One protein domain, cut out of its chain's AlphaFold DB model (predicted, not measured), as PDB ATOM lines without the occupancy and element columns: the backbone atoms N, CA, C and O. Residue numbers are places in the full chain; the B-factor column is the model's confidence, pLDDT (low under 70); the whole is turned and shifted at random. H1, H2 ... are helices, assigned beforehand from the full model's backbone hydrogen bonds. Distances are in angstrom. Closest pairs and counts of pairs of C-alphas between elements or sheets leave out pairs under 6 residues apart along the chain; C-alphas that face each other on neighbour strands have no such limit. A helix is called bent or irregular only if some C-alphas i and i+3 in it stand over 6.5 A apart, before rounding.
ATOM      1  N   THR A  54      52.653-143.991 136.172       68.75
ATOM      2  CA  THR A  54      51.414-143.681 136.861       68.75
ATOM      3  C   THR A  54      51.442-144.176 138.299       68.75
ATOM      4  O   THR A  54      50.469-143.913 138.974       68.75
ATOM      5  N   ALA A  55      52.497-144.820 138.822       70.94
ATOM      6  CA  ALA A  55      52.484-145.456 140.146       70.94
ATOM      7  C   ALA A  55      52.018-144.533 141.276       70.94
ATOM      8  O   ALA A  55      51.304-144.992 142.158       70.94
ATOM      9  N   THR A  56      52.353-143.239 141.269       70.00
ATOM     10  CA  THR A  56      51.804-142.299 142.263       70.00
ATOM     11  C   THR A  56      50.299-142.106 142.073       70.00
ATOM     12  O   THR A  56      49.542-142.169 143.041       70.00
ATOM     13  N   THR A  57      49.848-141.917 140.832       75.94
ATOM     14  CA  THR A  57      48.428-141.826 140.466       75.94
ATOM     15  C   THR A  57      47.690-143.123 140.787       75.94
ATOM     16  O   THR A  57      46.672-143.088 141.460       75.94
ATOM     17  N   GLU A  58      48.221-144.266 140.378       78.00
ATOM     18  CA  GLU A  58      47.700-145.613 140.575       78.00
ATOM     19  C   GLU A  58      47.651-145.982 142.054       78.00
ATOM     20  O   GLU A  58      46.607-146.410 142.522       78.00
ATOM     21  N   SER A  59      48.704-145.714 142.831       76.25
ATOM     22  CA  SER A  59      48.699-145.917 144.289       76.25
ATOM     23  C   SER A  59      47.659-145.029 144.969       76.25
ATOM     24  O   SER A  59      46.941-145.470 145.866       76.25
ATOM     25  N   THR A  60      47.535-143.777 144.516       80.81
ATOM     26  CA  THR A  60      46.505-142.859 145.014       80.81
ATOM     27  C   THR A  60      45.114-143.386 144.681       80.81
ATOM     28  O   THR A  60      44.247-143.389 145.545       80.81
ATOM     29  N   VAL A  61      44.897-143.863 143.456       79.94
ATOM     30  CA  VAL A  61      43.638-144.437 142.966       79.94
ATOM     31  C   VAL A  61      43.300-145.710 143.748       79.94
ATOM     32  O   VAL A  61      42.219-145.781 144.324       79.94
ATOM     33  N   GLN A  62      44.242-146.644 143.886       82.44
ATOM     34  CA  GLN A  62      44.110-147.901 144.627       82.44
ATOM     35  C   GLN A  62      43.757-147.687 146.102       82.44
ATOM     36  O   GLN A  62      43.023-148.482 146.682       82.44
ATOM     37  N   TRP A  63      44.242-146.609 146.722       81.94
ATOM     38  CA  TRP A  63      43.875-146.242 148.090       81.94
ATOM     39  C   TRP A  63      42.543-145.482 148.169       81.94
ATOM     40  O   TRP A  63      41.720-145.713 149.060       81.94
ATOM     41  N   LEU A  64      42.319-144.551 147.243       77.12
ATOM     42  CA  LEU A  64      41.179-143.641 147.263       77.12
ATOM     43  C   LEU A  64      39.875-144.352 146.887       77.12
ATOM     44  O   LEU A  64      38.847-144.059 147.498       77.12
ATOM     45  N   LEU A  65      39.912-145.284 145.928       76.88
ATOM     46  CA  LEU A  65      38.747-146.053 145.480       76.88
ATOM     47  C   LEU A  65      38.105-146.820 146.640       76.88
ATOM     48  O   LEU A  65      36.970-146.492 146.973       76.88
ATOM     49  N   PRO A  66      38.786-147.747 147.339       71.81
ATOM     50  CA  PRO A  66      38.181-148.463 148.459       71.81
ATOM     51  C   PRO A  66      37.734-147.520 149.577       71.81
ATOM     52  O   PRO A  66      36.651-147.693 150.131       71.81
ATOM     53  N   ARG A  67      38.518-146.470 149.867       72.69
ATOM     54  CA  ARG A  67      38.199-145.490 150.915       72.69
ATOM     55  C   ARG A  67      36.934-144.671 150.622       72.69
ATOM     56  O   ARG A  67      36.282-144.214 151.557       72.69
ATOM     57  N   ARG A  68      36.628-144.401 149.352       66.81
ATOM     58  CA  ARG A  68      35.500-143.545 148.928       66.81
ATOM     59  C   ARG A  68      34.337-144.322 148.324       66.81
ATOM     60  O   ARG A  68      33.257-143.761 148.186       66.81
ATOM     61  N   MET A  69      34.554-145.565 147.914       66.06
ATOM     62  CA  MET A  69      33.557-146.371 147.211       66.06
ATOM     63  C   MET A  69      33.093-147.588 148.009       66.06
ATOM     64  O   MET A  69      32.044-148.124 147.667       66.06
ATOM     65  N   ASN A  70      33.801-148.007 149.069       63.59
ATOM     66  CA  ASN A  70      33.404-149.176 149.852       63.59
ATOM     67  C   ASN A  70      32.769-148.817 151.213       63.59
ATOM     68  O   ASN A  70      33.219-147.911 151.915       63.59
ATOM     69  N   ALA A  71      31.692-149.548 151.517       58.12
ATOM     70  CA  ALA A  71      30.875-149.760 152.724       58.12
ATOM     71  C   ALA A  71      30.632-148.674 153.805       58.12
ATOM     72  O   ALA A  71      29.692-148.855 154.572       58.12
ATOM     73  N   GLN A  72      31.396-147.581 153.933       56.88
ATOM     74  CA  GLN A  72      31.220-146.595 155.030       56.88
ATOM     75  C   GLN A  72      31.132-145.127 154.572       56.88
ATOM     76  O   GLN A  72      30.678-144.271 155.323       56.88
ATOM     77  N   GLN A  73      31.502-144.824 153.326       54.34
ATOM     78  CA  GLN A  73      31.193-143.551 152.666       54.34
ATOM     79  C   GLN A  73      30.772-143.815 151.228       54.34
ATOM     80  O   GLN A  73      31.444-143.371 150.304       54.34
ATOM     81  N   GLN A  74      29.699-144.581 151.018       59.03
ATOM     82  CA  GLN A  74      29.232-144.857 149.666       59.03
ATOM     83  C   GLN A  74      28.768-143.556 149.014       59.03
ATOM     84  O   GLN A  74      27.656-143.064 149.198       59.03
ATOM     85  N   MET A  75      29.697-142.977 148.273       60.03
ATOM     86  CA  MET A  75      29.515-141.824 147.437       60.03
ATOM     87  C   MET A  75      28.398-142.165 146.434       60.03
ATOM     88  O   MET A  75      28.641-142.830 145.432       60.03
ATOM     89  N   ARG A  76      27.171-141.672 146.680       66.56
ATOM     90  CA  ARG A  76      25.997-141.775 145.783       66.56
ATOM     91  C   ARG A  76      26.136-140.869 144.554       66.56
ATOM     92  O   ARG A  76      25.255-140.072 144.243       66.56
ATOM     93  N   TRP A  77      27.276-140.929 143.885       70.75
ATOM     94  CA  TRP A  77      27.527-140.125 142.701       70.75
ATOM     95  C   TRP A  77      26.936-140.872 141.519       70.75
ATOM     96  O   TRP A  77      27.232-142.045 141.303       70.75
ATOM     97  N   SER A  78      26.108-140.191 140.732       79.94
ATOM     98  CA  SER A  78      25.795-140.695 139.401       79.94
ATOM     99  C   SER A  78      27.089-140.751 138.571       79.94
ATOM    100  O   SER A  78      27.992-139.939 138.810       79.94
ATOM    101  N   PRO A  79      27.200-141.639 137.565       78.06
ATOM    102  CA  PRO A  79      28.358-141.671 136.665       78.06
ATOM    103  C   PRO A  79      28.698-140.288 136.082       78.06
ATOM    104  O   PRO A  79      29.862-139.901 135.996       78.06
ATOM    105  N   ARG A  80      27.664-139.487 135.784       81.50
ATOM    106  CA  ARG A  80      27.803-138.093 135.345       81.50
ATOM    107  C   ARG A  80      28.396-137.190 136.432       81.50
ATOM    108  O   ARG A  80      29.299-136.416 136.137       81.50
ATOM    109  N   GLY A  81      27.922-137.290 137.674       82.19
ATOM    110  CA  GLY A  81      28.466-136.525 138.800       82.19
ATOM    111  C   GLY A  81      29.935-136.854 139.079       82.19
ATOM    112  O   GLY A  81      30.741-135.946 139.273       82.19
ATOM    113  N   ALA A  82      30.299-138.137 139.032       82.56
ATOM    114  CA  ALA A  82      31.683-138.581 139.201       82.56
ATOM    115  C   ALA A  82      32.599-138.026 138.095       82.56
ATOM    116  O   ALA A  82      33.671-137.493 138.386       82.56
ATOM    117  N   HIS A  83      32.150-138.078 136.837       84.00
ATOM    118  CA  HIS A  83      32.873-137.499 135.705       84.00
ATOM    119  C   HIS A  83      33.079-135.982 135.856       84.00
ATOM    120  O   HIS A  83      34.188-135.485 135.657       84.00
ATOM    121  N   LEU A  84      32.043-135.241 136.263       85.00
ATOM    122  CA  LEU A  84      32.139-133.793 136.476       85.00
ATOM    123  C   LEU A  84      33.123-133.435 137.596       85.00
ATOM    124  O   LEU A  84      33.930-132.523 137.424       85.00
ATOM    125  N   MET A  85      33.128-134.174 138.707       85.25
ATOM    126  CA  MET A  85      34.137-133.961 139.750       85.25
ATOM    127  C   MET A  85      35.546-134.251 139.290       85.25
ATOM    128  O   MET A  85      36.462-133.521 139.665       85.25
ATOM    129  N   LEU A  86      35.736-135.305 138.497       86.12
ATOM    130  CA  LEU A  86      37.050-135.619 137.964       86.12
ATOM    131  C   LEU A  86      37.555-134.473 137.078       86.12
ATOM    132  O   LEU A  86      38.708-134.072 137.227       86.12
ATOM    133  N   LYS A  87      36.690-133.889 136.236       87.81
ATOM    134  CA  LYS A  87      37.024-132.702 135.431       87.81
ATOM    135  C   LYS A  87      37.459-131.525 136.303       87.81
ATOM    136  O   LYS A  87      38.540-130.990 136.085       87.81
ATOM    137  N   VAL A  88      36.669-131.172 137.320       89.88
ATOM    138  CA  VAL A  88      36.993-130.063 138.239       89.88
ATOM    139  C   VAL A  88      38.311-130.325 138.968       89.88
ATOM    140  O   VAL A  88      39.189-129.469 138.992       89.88
ATOM    141  N   ARG A  89      38.496-131.527 139.525       87.12
ATOM    142  CA  ARG A  89      39.707-131.881 140.277       87.12
ATOM    143  C   ARG A  89      40.956-131.878 139.396       87.12
ATOM    144  O   ARG A  89      42.009-131.436 139.848       87.12
ATOM    145  N   THR A  90      40.834-132.332 138.153       89.12
ATOM    146  CA  THR A  90      41.923-132.303 137.166       89.12
ATOM    147  C   THR A  90      42.277-130.865 136.793       89.12
ATOM    148  O   THR A  90      43.450-130.509 136.811       89.12
ATOM    149  N   ALA A  91      41.278-130.012 136.554       91.31
ATOM    150  CA  ALA A  91      41.491-128.599 136.254       91.31
ATOM    151  C   ALA A  91      42.150-127.839 137.423       91.31
ATOM    152  O   ALA A  91      43.031-127.012 137.207       91.31
ATOM    153  N   VAL A  92      41.796-128.160 138.675       91.12
ATOM    154  CA  VAL A  92      42.474-127.621 139.872       91.12
ATOM    155  C   VAL A  92      43.941-128.046 139.917       91.12
ATOM    156  O   VAL A  92      44.814-127.202 140.107       91.12
ATOM    157  N   MET A  93      44.226-129.336 139.720       88.56
ATOM    158  CA  MET A  93      45.601-129.853 139.746       88.56
ATOM    159  C   MET A  93      46.461-129.262 138.629       88.56
ATOM    160  O   MET A  93      47.615-128.912 138.861       88.56
ATOM    161  N   ASN A  94      45.871-129.067 137.451       91.25
ATOM    162  CA  ASN A  94      46.530-128.443 136.309       91.25
ATOM    163  C   ASN A  94      46.562-126.907 136.394       91.25
ATOM    164  O   ASN A  94      47.106-126.266 135.501       91.25
ATOM    165  N   ARG A  95      45.988-126.305 137.449       93.69
ATOM    166  CA  ARG A  95      45.818-124.848 137.611       93.69
ATOM    167  C   ARG A  95      45.084-124.179 136.438       93.69
ATOM    168  O   ARG A  95      45.266-122.991 136.188       93.69
ATOM    169  N   THR A  96      44.241-124.927 135.731       94.25
ATOM    170  CA  THR A  96      43.426-124.448 134.605       94.25
ATOM    171  C   THR A  96      41.968-124.211 134.978       94.25
ATOM    172  O   THR A  96      41.195-123.813 134.112       94.25
ATOM    173  N   LEU A  97      41.587-124.406 136.249       91.88
ATOM    174  CA  LEU A  97      40.192-124.321 136.693       91.88
ATOM    175  C   LEU A  97      39.493-123.036 136.244       91.88
ATOM    176  O   LEU A  97      38.414-123.135 135.681       91.88
ATOM    177  N   GLU A  98      40.099-121.866 136.449       89.75
ATOM    178  CA  GLU A  98      39.491-120.583 136.060       89.75
ATOM    179  C   GLU A  98      39.181-120.534 134.560       89.75
ATOM    180  O   GLU A  98      38.068-120.219 134.152       89.75
ATOM    181  N   ARG A  99      40.141-120.951 133.727       89.50
ATOM    182  CA  ARG A  99      39.980-121.002 132.270       89.50
ATOM    183  C   ARG A  99      38.881-121.981 131.856       89.50
ATOM    184  O   ARG A  99      38.047-121.649 131.017       89.50
ATOM    185  N   ASP A 100      38.891-123.178 132.434       87.12
ATOM    186  CA  ASP A 100      37.927-124.232 132.118       87.12
ATOM    187  C   ASP A 100      36.518-123.862 132.611       87.12
ATOM    188  O   ASP A 100      35.527-124.166 131.949       87.12
ATOM    189  N   HIS A 101      36.431-123.157 133.741       84.56
ATOM    190  CA  HIS A 101      35.201-122.611 134.299       84.56
ATOM    191  C   HIS A 101      34.619-121.524 133.391       84.56
ATOM    192  O   HIS A 101      33.469-121.641 132.976       84.56
ATOM    193  N   THR A 102      35.411-120.523 132.993       85.88
ATOM    194  CA  THR A 102      34.966-119.474 132.059       85.88
ATOM    195  C   THR A 102      34.522-120.049 130.713       85.88
ATOM    196  O   THR A 102      33.550-119.573 130.132       85.88
ATOM    197  N   ALA A 103      35.191-121.092 130.212       85.44
ATOM    198  CA  ALA A 103      34.799-121.762 128.973       85.44
ATOM    199  C   ALA A 103      33.505-122.588 129.114       85.44
ATOM    200  O   ALA A 103      32.767-122.754 128.141       85.44
ATOM    201  N   ALA A 104      33.231-123.119 130.307       80.75
ATOM    202  CA  ALA A 104      32.048-123.925 130.588       80.75
ATOM    203  C   ALA A 104      30.818-123.089 130.984       80.75
ATOM    204  O   ALA A 104      29.705-123.552 130.750       80.75
ATOM    205  N   GLU A 105      31.001-121.886 131.535       75.50
ATOM    206  CA  GLU A 105      29.943-120.951 131.958       75.50
ATOM    207  C   GLU A 105      28.813-120.774 130.920       75.50
ATOM    208  O   GLU A 105      27.649-120.946 131.285       75.50
ATOM    209  N   PRO A 106      29.087-120.557 129.615       80.81
ATOM    210  CA  PRO A 106      28.029-120.421 128.606       80.81
ATOM    211  C   PRO A 106      27.167-121.678 128.419       80.81
ATOM    212  O   PRO A 106      26.010-121.592 128.014       80.81
ATOM    213  N   TRP A 107      27.730-122.854 128.707       73.12
ATOM    214  CA  TRP A 107      27.100-124.167 128.527       73.12
ATOM    215  C   TRP A 107      26.624-124.777 129.847       73.12
ATOM    216  O   TRP A 107      26.037-125.865 129.860       73.12
TER     217      TRP A 107
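Overview. This is residues 54 to 107 of the 116 residues of an uncharacterized protein of Rhizobiales bacterium GAS113 (UniProt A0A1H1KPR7). Three helices are laid out as an open, flat zigzag with no common core: H2 stands between the other two, H3 folds back from its far end through a tight turn to make a V, and H1 stands off beyond an extended loop at its near end. H2 and H3 meet only at the corner of the V, and H1 touches no helix. The printed part has 54 residues with three named helices, H1, H2 and H3 in chain order, and no named strand; the class is all helix. The whole is loose, with a radius of gyration of the C-alphas of 13.6 A, and its C-alphas span 38 by 27 by 13 A.

Along the chain. Find C-alpha 79 at (28.358, -141.671, 136.665); there H2 begins, residues 79 to 93, and it runs 21.1 A to C-alpha 93 at (45.601, -129.853, 139.746). Earlier in the file look for H1, residues 55 to 69, also 15 residues long, which starts with C-alpha 55 at (52.484, -145.456, 140.146) and measures 20.2 A. H1 is neither bent nor irregular, but only just: C-alphas 63 and 66 are 6.1 A apart. H3, residues 97 to 107, measures 15.4 A and ends with C-alpha 107 at (27.100, -124.167, 128.527). H3 is only just irregular: C-alphas 103 and 106 are 6.9 A apart.

Arrangement. Start from H2 and go to its residues 88 to 91, with which alone it touches H3. H2 and H3 only just touch, with 3 pairs of C-alphas within 8 A, and they touch only at the corner by their link. Their closest C-alphas are those of Ala 91 and Leu 97, 4.5 A apart. Their lines stand at a steep tilt of 39 degrees, and they run opposite ways, with centres 13.2 A apart. H1 is apart from H2 and from H3. In the backbone, every O i to N i+4 pair of H2 is within hydrogen-bond range, against 10 of 11 in H1 and 5 of 7 in H3.

Size, cuts and confidence. Look for the two C-alphas farthest apart at Ala 71 and Pro 106, 38.1 A from each other. Residues 54 to 65, 78 to 84 and 102 to 107 stand free. The printed part has no cut; the 9 residues between H1 and H2 make a short link, and the 3 between H2 and H3 a tight one. The mean pLDDT of the printed part is 78.9, and residue 54 and residues 68 to 76 are under 70, the latter including residues 68 and 69 of H1.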